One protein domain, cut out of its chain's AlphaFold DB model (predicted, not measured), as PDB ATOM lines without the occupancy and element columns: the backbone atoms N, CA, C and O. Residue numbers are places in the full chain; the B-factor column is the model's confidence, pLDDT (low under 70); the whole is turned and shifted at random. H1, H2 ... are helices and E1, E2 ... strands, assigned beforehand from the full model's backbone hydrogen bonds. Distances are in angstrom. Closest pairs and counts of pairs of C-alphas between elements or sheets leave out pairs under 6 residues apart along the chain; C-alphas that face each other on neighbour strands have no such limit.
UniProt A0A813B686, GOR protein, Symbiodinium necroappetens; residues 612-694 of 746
ATOM      1  N   ILE A 612      38.182  28.942 -14.625       97.88
ATOM      2  CA  ILE A 612      37.255  29.762 -15.408       97.88
ATOM      3  C   ILE A 612      38.046  30.403 -16.543       97.88
ATOM      4  O   ILE A 612      38.945  31.202 -16.292       97.88
ATOM      5  N   PHE A 613      37.695  30.073 -17.783       97.75
ATOM      6  CA  PHE A 613      38.192  30.792 -18.952       97.75
ATOM      7  C   PHE A 613      37.336  32.037 -19.152       97.75
ATOM      8  O   PHE A 613      36.169  31.935 -19.528       97.75
ATOM      9  N   LEU A 614      37.905  33.198 -18.845       97.69
ATOM     10  CA  LEU A 614      37.198  34.464 -18.895       97.69
ATOM     11  C   LEU A 614      37.392  35.128 -20.257       97.69
ATOM     12  O   LEU A 614      38.515  35.482 -20.629       97.69
ATOM     13  N   ASP A 615      36.291  35.296 -20.977       95.88
ATOM     14  CA  ASP A 615      36.204  36.241 -22.083       95.88
ATOM     15  C   ASP A 615      35.777  37.606 -21.524       95.88
ATOM     16  O   ASP A 615      34.983  37.668 -20.586       95.88
ATOM     17  N   VAL A 616      36.347  38.691 -22.038       95.19
ATOM     18  CA  VAL A 616      36.062  40.058 -21.568       95.19
ATOM     19  C   VAL A 616      35.042  40.691 -22.503       95.19
ATOM     20  O   VAL A 616      34.032  41.233 -22.042       95.19
ATOM     21  N   ASP A 617      35.266  40.523 -23.805       92.31
ATOM     22  CA  ASP A 617      34.514  41.162 -24.874       92.31
ATOM     23  C   ASP A 617      33.145  40.483 -25.015       92.31
ATOM     24  O   ASP A 617      33.027  39.315 -25.385       92.31
ATOM     25  N   GLY A 618      32.078  41.205 -24.667       87.56
ATOM     26  CA  GLY A 618      30.704  40.699 -24.733       87.56
ATOM     27  C   GLY A 618      30.239  39.875 -23.525       87.56
ATOM     28  O   GLY A 618      29.059  39.527 -23.478       87.56
ATOM     29  N   VAL A 619      31.113  39.575 -22.553       94.12
ATOM     30  CA  VAL A 619      30.730  38.908 -21.290       94.12
ATOM     31  C   VAL A 619      30.716  39.895 -20.132       94.12
ATOM     32  O   VAL A 619      29.681  40.069 -19.490       94.12
ATOM     33  N   ILE A 620      31.855  40.539 -19.857       95.12
ATOM     34  CA  ILE A 620      31.938  41.570 -18.815       95.12
ATOM     35  C   ILE A 620      31.705  42.946 -19.432       95.12
ATOM     36  O   ILE A 620      31.011  43.775 -18.846       95.12
ATOM     37  N   LEU A 621      32.240  43.180 -20.629       93.31
ATOM     38  CA  LEU A 621      31.951  44.378 -21.397       93.31
ATOM     39  C   LEU A 621      30.632  44.195 -22.163       93.31
ATOM     40  O   LEU A 621      30.507  43.229 -22.924       93.31
ATOM     41  N   PRO A 622      29.626  45.069 -21.965       87.56
ATOM     42  CA  PRO A 622      28.374  44.982 -22.701       87.56
ATOM     43  C   PRO A 622      28.636  45.071 -24.208       87.56
ATOM     44  O   PRO A 622      29.391  45.923 -24.670       87.56
ATOM     45  N   ALA A 623      27.988  44.212 -24.998       81.75
ATOM     46  CA  ALA A 623      28.136  44.233 -26.450       81.75
ATOM     47  C   ALA A 623      27.824  45.637 -27.008       81.75
ATOM     48  O   ALA A 623      26.692  46.110 -26.911       81.75
ATOM     49  N   GLY A 624      28.833  46.292 -27.591       78.31
ATOM     50  CA  GLY A 624      28.736  47.662 -28.106       78.31
ATOM     51  C   GLY A 624      29.602  48.691 -27.375       78.31
ATOM     52  O   GLY A 624      29.777  49.785 -27.910       78.31
ATOM     53  N   SER A 625      30.194  48.364 -26.221       76.56
ATOM     54  CA  SER A 625      31.305  49.156 -25.677       76.56
ATOM     55  C   SER A 625      32.537  48.938 -26.557       76.56
ATOM     56  O   SER A 625      32.962  47.804 -26.759       76.56
ATOM     57  N   ILE A 626      33.074  50.008 -27.137       66.56
ATOM     58  CA  ILE A 626      34.229  49.943 -28.037       66.56
ATOM     59  C   ILE A 626      35.487  49.670 -27.198       66.56
ATOM     60  O   ILE A 626      35.777  50.437 -26.284       66.56
ATOM     61  N   ASP A 627      36.244  48.623 -27.547       60.94
ATOM     62  CA  ASP A 627      37.432  48.128 -26.819       60.94
ATOM     63  C   ASP A 627      38.545  49.167 -26.600       60.94
ATOM     64  O   ASP A 627      39.415  48.987 -25.751       60.94
ATOM     65  N   MET A 628      38.544  50.263 -27.364       64.44
ATOM     66  CA  MET A 628      39.475  51.374 -27.201       64.44
ATOM     67  C   MET A 628      38.791  52.689 -27.566       64.44
ATOM     68  O   MET A 628      38.453  52.918 -28.731       64.44
ATOM     69  N   ILE A 629      38.647  53.591 -26.596       54.84
ATOM     70  CA  ILE A 629      38.305  54.979 -26.904       54.84
ATOM     71  C   ILE A 629      39.607  55.678 -27.307       54.84
ATOM     72  O   ILE A 629      40.407  56.093 -26.468       54.84
ATOM     73  N   VAL A 630      39.844  55.770 -28.616       57.50
ATOM     74  CA  VAL A 630      40.885  56.645 -29.163       57.50
ATOM     75  C   VAL A 630      40.321  58.062 -29.171       57.50
ATOM     76  O   VAL A 630      39.619  58.446 -30.106       57.50
ATOM     77  N   VAL A 631      40.600  58.826 -28.116       50.19
ATOM     78  CA  VAL A 631      40.317  60.268 -28.075       50.19
ATOM     79  C   VAL A 631      41.604  60.981 -28.474       50.19
ATOM     80  O   VAL A 631      42.647  60.775 -27.860       50.19
ATOM     81  N   ASP A 632      41.558  61.764 -29.551       59.81
ATOM     82  CA  ASP A 632      42.676  62.599 -30.019       59.81
ATOM     83  C   ASP A 632      43.991  61.849 -30.307       59.81
ATOM     84  O   ASP A 632      45.092  62.374 -30.138       59.81
ATOM     85  N   GLY A 633      43.893  60.593 -30.758       68.06
ATOM     86  CA  GLY A 633      45.063  59.756 -31.056       68.06
ATOM     87  C   GLY A 633      45.774  59.209 -29.814       68.06
ATOM     88  O   GLY A 633      46.794  58.534 -29.951       68.06
ATOM     89  N   VAL A 634      45.228  59.453 -28.623       55.09
ATOM     90  CA  VAL A 634      45.658  58.836 -27.371       55.09
ATOM     91  C   VAL A 634      44.689  57.698 -27.059       55.09
ATOM     92  O   VAL A 634      43.484  57.898 -26.919       55.09
ATOM     93  N   THR A 635      45.208  56.476 -26.974       62.28
ATOM     94  CA  THR A 635      44.460  55.332 -26.447       62.28
ATOM     95  C   THR A 635      44.251  55.557 -24.956       62.28
ATOM     96  O   THR A 635      45.180  55.374 -24.168       62.28
ATOM     97  N   LEU A 636      43.056  56.008 -24.570       64.06
ATOM     98  CA  LEU A 636      42.715  56.146 -23.161       64.06
ATOM     99  C   LEU A 636      42.386  54.760 -22.588       64.06
ATOM    100  O   LEU A 636      41.682  53.985 -23.241       64.06
ATOM    101  N   PRO A 637      42.889  54.429 -21.386       63.25
ATOM    102  CA  PRO A 637      42.537  53.182 -20.728       63.25
ATOM    103  C   PRO A 637      41.027  53.150 -20.469       63.25
ATOM    104  O   PRO A 637      40.443  54.151 -20.046       63.25
ATOM    105  N   VAL A 638      40.409  51.996 -20.729       72.38
ATOM    106  CA  VAL A 638      39.004  51.717 -20.396       72.38
ATOM    107  C   VAL A 638      38.784  52.041 -18.921       72.38
ATOM    108  O   VAL A 638      39.561  51.599 -18.069       72.38
ATOM    109  N   LYS A 639      37.772  52.862 -18.619       77.50
ATOM    110  CA  LYS A 639      37.497  53.272 -17.240       77.50
ATOM    111  C   LYS A 639      36.802  52.124 -16.513       77.50
ATOM    112  O   LYS A 639      36.060  51.350 -17.108       77.50
ATOM    113  N   GLU A 640      36.983  52.047 -15.195       75.81
ATOM    114  CA  GLU A 640      36.329  51.030 -14.355       75.81
ATOM    115  C   GLU A 640      34.791  51.037 -14.483       75.81
ATOM    116  O   GLU A 640      34.148  50.017 -14.247       75.81
ATOM    117  N   SER A 641      34.203  52.163 -14.902       78.69
ATOM    118  CA  SER A 641      32.764  52.334 -15.137       78.69
ATOM    119  C   SER A 641      32.205  51.542 -16.319       78.69
ATOM    120  O   SER A 641      30.987  51.414 -16.426       78.69
ATOM    121  N   ASP A 642      33.058  51.039 -17.211       86.88
ATOM    122  CA  ASP A 642      32.615  50.479 -18.493       86.88
ATOM    123  C   ASP A 642      32.263  48.981 -18.389       86.88
ATOM    124  O   ASP A 642      31.655  48.405 -19.293       86.88
ATOM    125  N   PHE A 643      32.594  48.345 -17.261       93.19
ATOM    126  CA  PHE A 643      32.295  46.939 -17.001       93.19
ATOM    127  C   PHE A 643      30.872  46.753 -16.466       93.19
ATOM    128  O   PHE A 643      30.410  47.471 -15.578       93.19
ATOM    129  N   SER A 644      30.170  45.731 -16.961       94.44
ATOM    130  CA  SER A 644      28.839  45.372 -16.469       94.44
ATOM    131  C   SER A 644      28.908  44.951 -14.999       94.44
ATOM    132  O   SER A 644      29.394  43.867 -14.665       94.44
ATOM    133  N   ALA A 645      28.369  45.791 -14.109       94.75
ATOM    134  CA  ALA A 645      28.325  45.528 -12.669       94.75
ATOM    135  C   ALA A 645      27.638  44.190 -12.339       94.75
ATOM    136  O   ALA A 645      28.074  43.463 -11.446       94.75
ATOM    137  N   GLN A 646      26.605  43.817 -13.105       96.06
ATOM    138  CA  GLN A 646      25.915  42.535 -12.953       96.06
ATOM    139  C   GLN A 646      26.821  41.346 -13.316       96.06
ATOM    140  O   GLN A 646      26.829  40.335 -12.605       96.06
ATOM    141  N   ALA A 647      27.598  41.458 -14.399       96.62
ATOM    142  CA  ALA A 647      28.541  40.418 -14.810       96.62
ATOM    143  C   ALA A 647      29.676  40.262 -13.788       96.62
ATOM    144  O   ALA A 647      30.010  39.141 -13.406       96.62
ATOM    145  N   MET A 648      30.204  41.380 -13.279       97.19
ATOM    146  CA  MET A 648      31.231  41.389 -12.232       97.19
ATOM    147  C   MET A 648      30.723  40.792 -10.914       97.19
ATOM    148  O   MET A 648      31.406  39.957 -10.321       97.19
ATOM    149  N   GLY A 649      29.503  41.135 -10.484       97.00
ATOM    150  CA  GLY A 649      28.876  40.531  -9.302       97.00
ATOM    151  C   GLY A 649      28.670  39.021  -9.451       97.00
ATOM    152  O   GLY A 649      28.941  38.257  -8.523       97.00
ATOM    153  N   SER A 650      28.280  38.573 -10.648       97.75
ATOM    154  CA  SER A 650      28.128  37.146 -10.961       97.75
ATOM    155  C   SER A 650      29.473  36.414 -10.940       97.75
ATOM    156  O   SER A 650      29.583  35.343 -10.343       97.75
ATOM    157  N   LEU A 651      30.517  37.000 -11.536       98.00
ATOM    158  CA  LEU A 651      31.869  36.441 -11.522       98.00
ATOM    159  C   LEU A 651      32.412  36.324 -10.090       98.00
ATOM    160  O   LEU A 651      32.938  35.272  -9.728       98.00
ATOM    161  N   ARG A 652      32.218  37.358  -9.258       98.06
ATOM    162  CA  ARG A 652      32.581  37.348  -7.832       98.06
ATOM    163  C   ARG A 652      31.909  36.190  -7.097       98.06
ATOM    164  O   ARG A 652      32.600  35.406  -6.449       98.06
ATOM    165  N   ALA A 653      30.593  36.041  -7.247       97.62
ATOM    166  CA  ALA A 653      29.839  34.966  -6.604       97.62
ATOM    167  C   ALA A 653      30.343  33.576  -7.025       97.62
ATOM    168  O   ALA A 653      30.558  32.715  -6.172       97.62
ATOM    169  N   ILE A 654      30.603  33.364  -8.322       97.19
ATOM    170  CA  ILE A 654      31.124  32.088  -8.831       97.19
ATOM    171  C   ILE A 654      32.506  31.796  -8.238       97.19
ATOM    172  O   ILE A 654      32.741  30.687  -7.756       97.19
ATOM    173  N   VAL A 655      33.425  32.763  -8.246       97.00
ATOM    174  CA  VAL A 655      34.795  32.555  -7.758       97.00
ATOM    175  C   VAL A 655      34.810  32.289  -6.251       97.00
ATOM    176  O   VAL A 655      35.467  31.345  -5.819       97.00
ATOM    177  N   GLN A 656      34.031  33.035  -5.464       95.81
ATOM    178  CA  GLN A 656      33.935  32.840  -4.013       95.81
ATOM    179  C   GLN A 656      33.308  31.491  -3.637       95.81
ATOM    180  O   GLN A 656      33.795  30.821  -2.732       95.81
ATOM    181  N   GLN A 657      32.264  31.053  -4.349       96.19
ATOM    182  CA  GLN A 657      31.606  29.770  -4.069       96.19
ATOM    183  C   GLN A 657      32.437  28.562  -4.507       96.19
ATOM    184  O   GLN A 657      32.332  27.486  -3.918       96.19
ATOM    185  N   THR A 658      33.220  28.700  -5.579       96.25
ATOM    186  CA  THR A 658      33.894  27.555  -6.207       96.25
ATOM    187  C   THR A 658      35.390  27.477  -5.933       96.25
ATOM    188  O   THR A 658      35.969  26.417  -6.169       96.25
ATOM    189  N   GLY A 659      36.018  28.568  -5.486       95.75
ATOM    190  CA  GLY A 659      37.474  28.681  -5.393       95.75
ATOM    191  C   GLY A 659      38.175  28.581  -6.752       95.75
ATOM    192  O   GLY A 659      39.338  28.184  -6.816       95.75
ATOM    193  N   ALA A 660      37.466  28.856  -7.854       97.06
ATOM    194  CA  ALA A 660      38.018  28.693  -9.189       97.06
ATOM    195  C   ALA A 660      39.059  29.769  -9.524       97.06
ATOM    196  O   ALA A 660      38.893  30.946  -9.213       97.06
ATOM    197  N   THR A 661      40.117  29.369 -10.227       97.31
ATOM    198  CA  THR A 661      41.133  30.288 -10.748       97.31
ATOM    199  C   THR A 661      40.729  30.822 -12.115       97.31
ATOM    200  O   THR A 661      40.244  30.064 -12.957       97.31
ATOM    201  N   ILE A 662      40.981  32.105 -12.367       98.00
ATOM    202  CA  ILE A 662      40.634  32.762 -13.631       98.00
ATOM    203  C   ILE A 662      41.806  32.669 -14.617       98.00
ATOM    204  O   ILE A 662      42.943  32.999 -14.272       98.00
ATOM    205  N   VAL A 663      41.511  32.255 -15.850       98.00
ATOM    206  CA  VAL A 663      42.424  32.245 -16.998       98.00
ATOM    207  C   VAL A 663      41.847  33.131 -18.099       98.00
ATOM    208  O   VAL A 663      40.714  32.930 -18.531       98.00
ATOM    209  N   LEU A 664      42.613  34.114 -18.568       97.81
ATOM    210  CA  LEU A 664      42.140  35.089 -19.553       97.81
ATOM    211  C   LEU A 664      42.152  34.502 -20.969       97.81
ATOM    212  O   LEU A 664      43.207  34.095 -21.464       97.81
ATOM    213  N   SER A 665      40.994  34.491 -21.633       96.50
ATOM    214  CA  SER A 665      40.827  33.961 -22.992       96.50
ATOM    215  C   SER A 665      40.431  35.007 -24.045       96.50
ATOM    216  O   SER A 665      40.310  34.646 -25.217       96.50
ATOM    217  N   SER A 666      40.282  36.280 -23.669       94.00
ATOM    218  CA  SER A 666      39.958  37.385 -24.586       94.00
ATOM    219  C   SER A 666      41.193  37.997 -25.246       94.00
ATOM    220  O   SER A 666      42.331  37.728 -24.840       94.00
ATOM    221  N   GLU A 667      41.001  38.830 -26.270       92.38
ATOM    222  CA  GLU A 667      42.089  39.533 -26.972       92.38
ATOM    223  C   GLU A 667      42.884  40.477 -26.048       92.38
ATOM    224  O   GLU A 667      44.049  40.772 -26.319       92.38
ATOM    225  N   TRP A 668      42.326  40.827 -24.884       93.75
ATOM    226  CA  TRP A 668      42.986  41.603 -23.832       93.75
ATOM    227  C   TRP A 668      44.260  40.944 -23.300       93.75
ATOM    228  O   TRP A 668      45.126  41.618 -22.749       93.75
ATOM    229  N   ARG A 669      44.433  39.633 -23.508       94.12
ATOM    230  CA  ARG A 669      45.671  38.927 -23.153       94.12
ATOM    231  C   ARG A 669      46.881  39.304 -24.014       94.12
ATOM    232  O   ARG A 669      47.984  38.878 -23.686       94.12
ATOM    233  N   ARG A 670      46.690  40.036 -25.119       92.19
ATOM    234  CA  ARG A 670      47.779  40.452 -26.021       92.19
ATOM    235  C   ARG A 670      48.581  41.643 -25.511       92.19
ATOM    236  O   ARG A 670      49.729  41.783 -25.915       92.19
ATOM    237  N   GLY A 671      47.984  42.494 -24.677       90.38
ATOM    238  CA  GLY A 671      48.628  43.690 -24.140       90.38
ATOM    239  C   GLY A 671      48.729  43.631 -22.622       90.38
ATOM    240  O   GLY A 671      47.727  43.396 -21.946       90.38
ATOM    241  N   ASP A 672      49.921  43.886 -22.082       89.94
ATOM    242  CA  ASP A 672      50.133  43.926 -20.630       89.94
ATOM    243  C   ASP A 672      49.339  45.063 -19.964       89.94
ATOM    244  O   ASP A 672      48.870  44.898 -18.838       89.94
ATOM    245  N   ASP A 673      49.098  46.169 -20.676       87.25
ATOM    246  CA  ASP A 673      48.294  47.295 -20.186       87.25
ATOM    247  C   ASP A 673      46.817  46.914 -20.020       87.25
ATOM    248  O   ASP A 673      46.210  47.177 -18.982       87.25
ATOM    249  N   LEU A 674      46.248  46.213 -21.008       89.81
ATOM    250  CA  LEU A 674      44.870  45.712 -20.949       89.81
ATOM    251  C   LEU A 674      44.723  44.649 -19.859       89.81
ATOM    252  O   LEU A 674      43.773  44.692 -19.076       89.81
ATOM    253  N   LYS A 675      45.699  43.736 -19.745       94.56
ATOM    254  CA  LYS A 675      45.751  42.741 -18.667       94.56
ATOM    255  C   LYS A 675      45.857  43.398 -17.285       94.56
ATOM    256  O   LYS A 675      45.243  42.925 -16.329       94.56
ATOM    257  N   SER A 676      46.621  44.480 -17.166       93.56
ATOM    258  CA  SER A 676      46.753  45.242 -15.920       93.56
ATOM    259  C   SER A 676      45.463  45.984 -15.579       93.56
ATOM    260  O   SER A 676      45.045  45.953 -14.424       93.56
ATOM    261  N   SER A 677      44.789  46.558 -16.580       92.12
ATOM    262  CA  SER A 677      43.494  47.227 -16.419       92.12
ATOM    263  C   SER A 677      42.418  46.268 -15.899       92.12
ATOM    264  O   SER A 677      41.826  46.518 -14.850       92.12
ATOM    265  N   ILE A 678      42.236  45.098 -16.527       95.44
ATOM    266  CA  ILE A 678      41.259  44.113 -16.034       95.44
ATOM    267  C   ILE A 678      41.628  43.577 -14.641       95.44
ATOM    268  O   ILE A 678      40.745  43.377 -13.814       95.44
ATOM    269  N   ASN A 679      42.917  43.392 -14.326       96.31
ATOM    270  CA  ASN A 679      43.335  42.986 -12.980       96.31
ATOM    271  C   ASN A 679      43.049  44.066 -11.926       96.31
ATOM    272  O   ASN A 679      42.706  43.716 -10.798       96.31
ATOM    273  N   ALA A 680      43.165  45.353 -12.269       95.31
ATOM    274  CA  ALA A 680      42.787  46.445 -11.376       95.31
ATOM    275  C   ALA A 680      41.283  46.407 -11.063       95.31
ATOM    276  O   ALA A 680      40.899  46.497  -9.900       95.31
ATOM    277  N   VAL A 681      40.453  46.154 -12.078       95.56
ATOM    278  CA  VAL A 681      38.991  46.052 -11.950       95.56
ATOM    279  C   VAL A 681      38.570  44.797 -11.176       95.56
ATOM    280  O   VAL A 681      37.681  44.848 -10.332       95.56
ATOM    281  N   LEU A 682      39.221  43.654 -11.410       96.56
ATOM    282  CA  LEU A 682      38.989  42.443 -10.612       96.56
ATOM    283  C   LEU A 682      39.363  42.682  -9.145       96.56
ATOM    284  O   LEU A 682      38.601  42.314  -8.253       96.56
ATOM    285  N   LYS A 683      40.487  43.366  -8.899       96.62
ATOM    286  CA  LYS A 683      40.953  43.706  -7.552       96.62
ATOM    287  C   LYS A 683      40.011  44.676  -6.839       96.62
ATOM    288  O   LYS A 683      39.745  44.465  -5.661       96.62
ATOM    289  N   SER A 684      39.492  45.700  -7.520       95.88
ATOM    290  CA  SER A 684      38.512  46.626  -6.930       95.88
ATOM    291  C   SER A 684      37.184  45.940  -6.600       95.88
ATOM    292  O   SER A 684      36.423  46.424  -5.766       95.88
ATOM    293  N   GLN A 685      36.929  44.780  -7.212       96.81
ATOM    294  CA  GLN A 685      35.782  43.926  -6.941       96.81
ATOM    295  C   GLN A 685      36.108  42.710  -6.052       96.81
ATOM    296  O   GLN A 685      35.348  41.747  -6.057       96.81
ATOM    297  N   ASP A 686      37.213  42.710  -5.300       97.00
ATOM    298  CA  ASP A 686      37.639  41.594  -4.431       97.00
ATOM    299  C   ASP A 686      37.654  40.217  -5.128       97.00
ATOM    300  O   ASP A 686      37.440  39.171  -4.504       97.00
ATOM    301  N   ILE A 687      37.877  40.198  -6.444       97.81
ATOM    302  CA  ILE A 687      38.053  38.978  -7.224       97.81
ATOM    303  C   ILE A 687      39.564  38.714  -7.338       97.81
ATOM    304  O   ILE A 687      40.321  39.630  -7.673       97.81
ATOM    305  N   PRO A 688      40.036  37.478  -7.079       97.19
ATOM    306  CA  PRO A 688      41.428  37.096  -7.286       97.19
ATOM    307  C   PRO A 688      41.953  37.467  -8.677       97.19
ATOM    308  O   PRO A 688      41.236  37.395  -9.676       97.19
ATOM    309  N   TYR A 689      43.237  37.820  -8.738       97.38
ATOM    310  CA  TYR A 689      43.909  38.176  -9.983       97.38
ATOM    311  C   TYR A 689      43.906  37.020 -10.994       97.38
ATOM    312  O   TYR A 689      43.858  35.836 -10.642       97.38
ATOM    313  N   ILE A 690      44.006  37.375 -12.274       97.44
ATOM    314  CA  ILE A 690      44.132  36.411 -13.368       97.44
ATOM    315  C   ILE A 690      45.421  35.609 -13.175       97.44
ATOM    316  O   ILE A 690      46.515  36.176 -13.145       97.44
ATOM    317  N   ARG A 691      45.298  34.280 -13.088       97.12
ATOM    318  CA  ARG A 691      46.433  33.382 -12.839       97.12
ATOM    319  C   ARG A 691      47.235  33.096 -14.104       97.12
ATOM    320  O   ARG A 691      48.455  33.009 -14.032       97.12
ATOM    321  N   ASP A 692      46.556  32.958 -15.242       96.62
ATOM    322  CA  ASP A 692      47.180  32.628 -16.526       96.62
ATOM    323  C   ASP A 692      46.391  33.205 -17.718       96.62
ATOM    324  O   ASP A 692      45.293  33.739 -17.554       96.62
ATOM    325  N   SER A 693      46.938  33.101 -18.926       97.00
ATOM    326  CA  SER A 693      46.314  33.530 -20.179       97.00
ATOM    327  C   SER A 693      46.371  32.402 -21.214       97.00
ATOM    328  O   SER A 693      47.370  31.694 -21.313       97.00
ATOM    329  N   THR A 694      45.335  32.242 -22.042       95.94
ATOM    330  CA  THR A 694      45.384  31.246 -23.125       95.94
ATOM    331  C   THR A 694      46.461  31.611 -24.160       95.94
ATOM    332  O   THR A 694      46.635  32.794 -24.481       95.94
TER     333      THR A 694
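This is residues 612 to 694 of the 746 residues of the protein "GOR protein" of Symbiodinium necroappetens (UniProt A0A813B686). A small body is built on a pair of short parallel strands, E1 and E4, with the two longer helices, H1 and H3, to one side of it and about perpendicular to each other; the strand hairpin E2 and E3 extends away from this body, and residues 630 to 635 stick out free at its end. Residues 692 to 693 pair in parallel with residues 663 to 664 of E4, while the short helix H2 makes a corner with H3. The printed part has 83 residues, with three named helices and four named strands in the order E1, E2, E3, H1, E4, H2, H3, a mixed class of helices and strands. It is compact by its radius of gyration of the C-alphas, 12.6 A, yet elongated in outline, with spans of 43 by 24 by 20 A.

E1, residues 612 to 614, is the parallel neighbour of E4, residues 661 to 664, at 29 degrees; N 614 and O 663 are 2.8 A apart, within hydrogen-bond range. E2, residues 629 to 631, and E3, residues 634 to 636, form an antiparallel hairpin, with N 634 and O 631 at 3.0 A, within hydrogen-bond range. E2 is apart from E1 and E4. The closest C-alphas of H1, residues 645 to 658, and E4 are those of Val 655 and Thr 661, 7.4 A apart. H1 and H3, residues 672 to 684, are close but not clearly touching: their closest C-alphas, those of Met 648 and Leu 682, are 8.0 A apart, and their lines are about perpendicular at 78 degrees. H2, residues 667 to 670, and H3 only just touch, and only at the corner by their link, with 3 pairs of C-alphas within 8 A; the closest are those of Trp 668 and Leu 674, 5.4 A apart, and H3 touches with residues 674 to 675 alone. In H1 and H3 every O i to N i+4 pair is within hydrogen-bond range; H2 is too short for such a pair, and its 1 O i to N i+3 pair is within range.

E1 begins at C-alpha 612, (37.255, 29.762, -15.408), and measures 5.9 A. E2 and E3 each measure 5.8 A. H1 begins at C-alpha 645, (28.325, 45.528, -12.669), and measures 19.9 A. E4 measures 10.1 A and H2 5.8 A. H3 measures 18.2 A and ends at C-alpha 684, (38.512, 46.626, -6.930).

The two C-alphas farthest apart, those of Asp 632 and Gln 657, are 43.3 A apart. The printed part has no cut, and the link from E1 to E2, 14 residues, is long. The mean pLDDT of the printed part is 88.7; residues 626 to 637 are under 70.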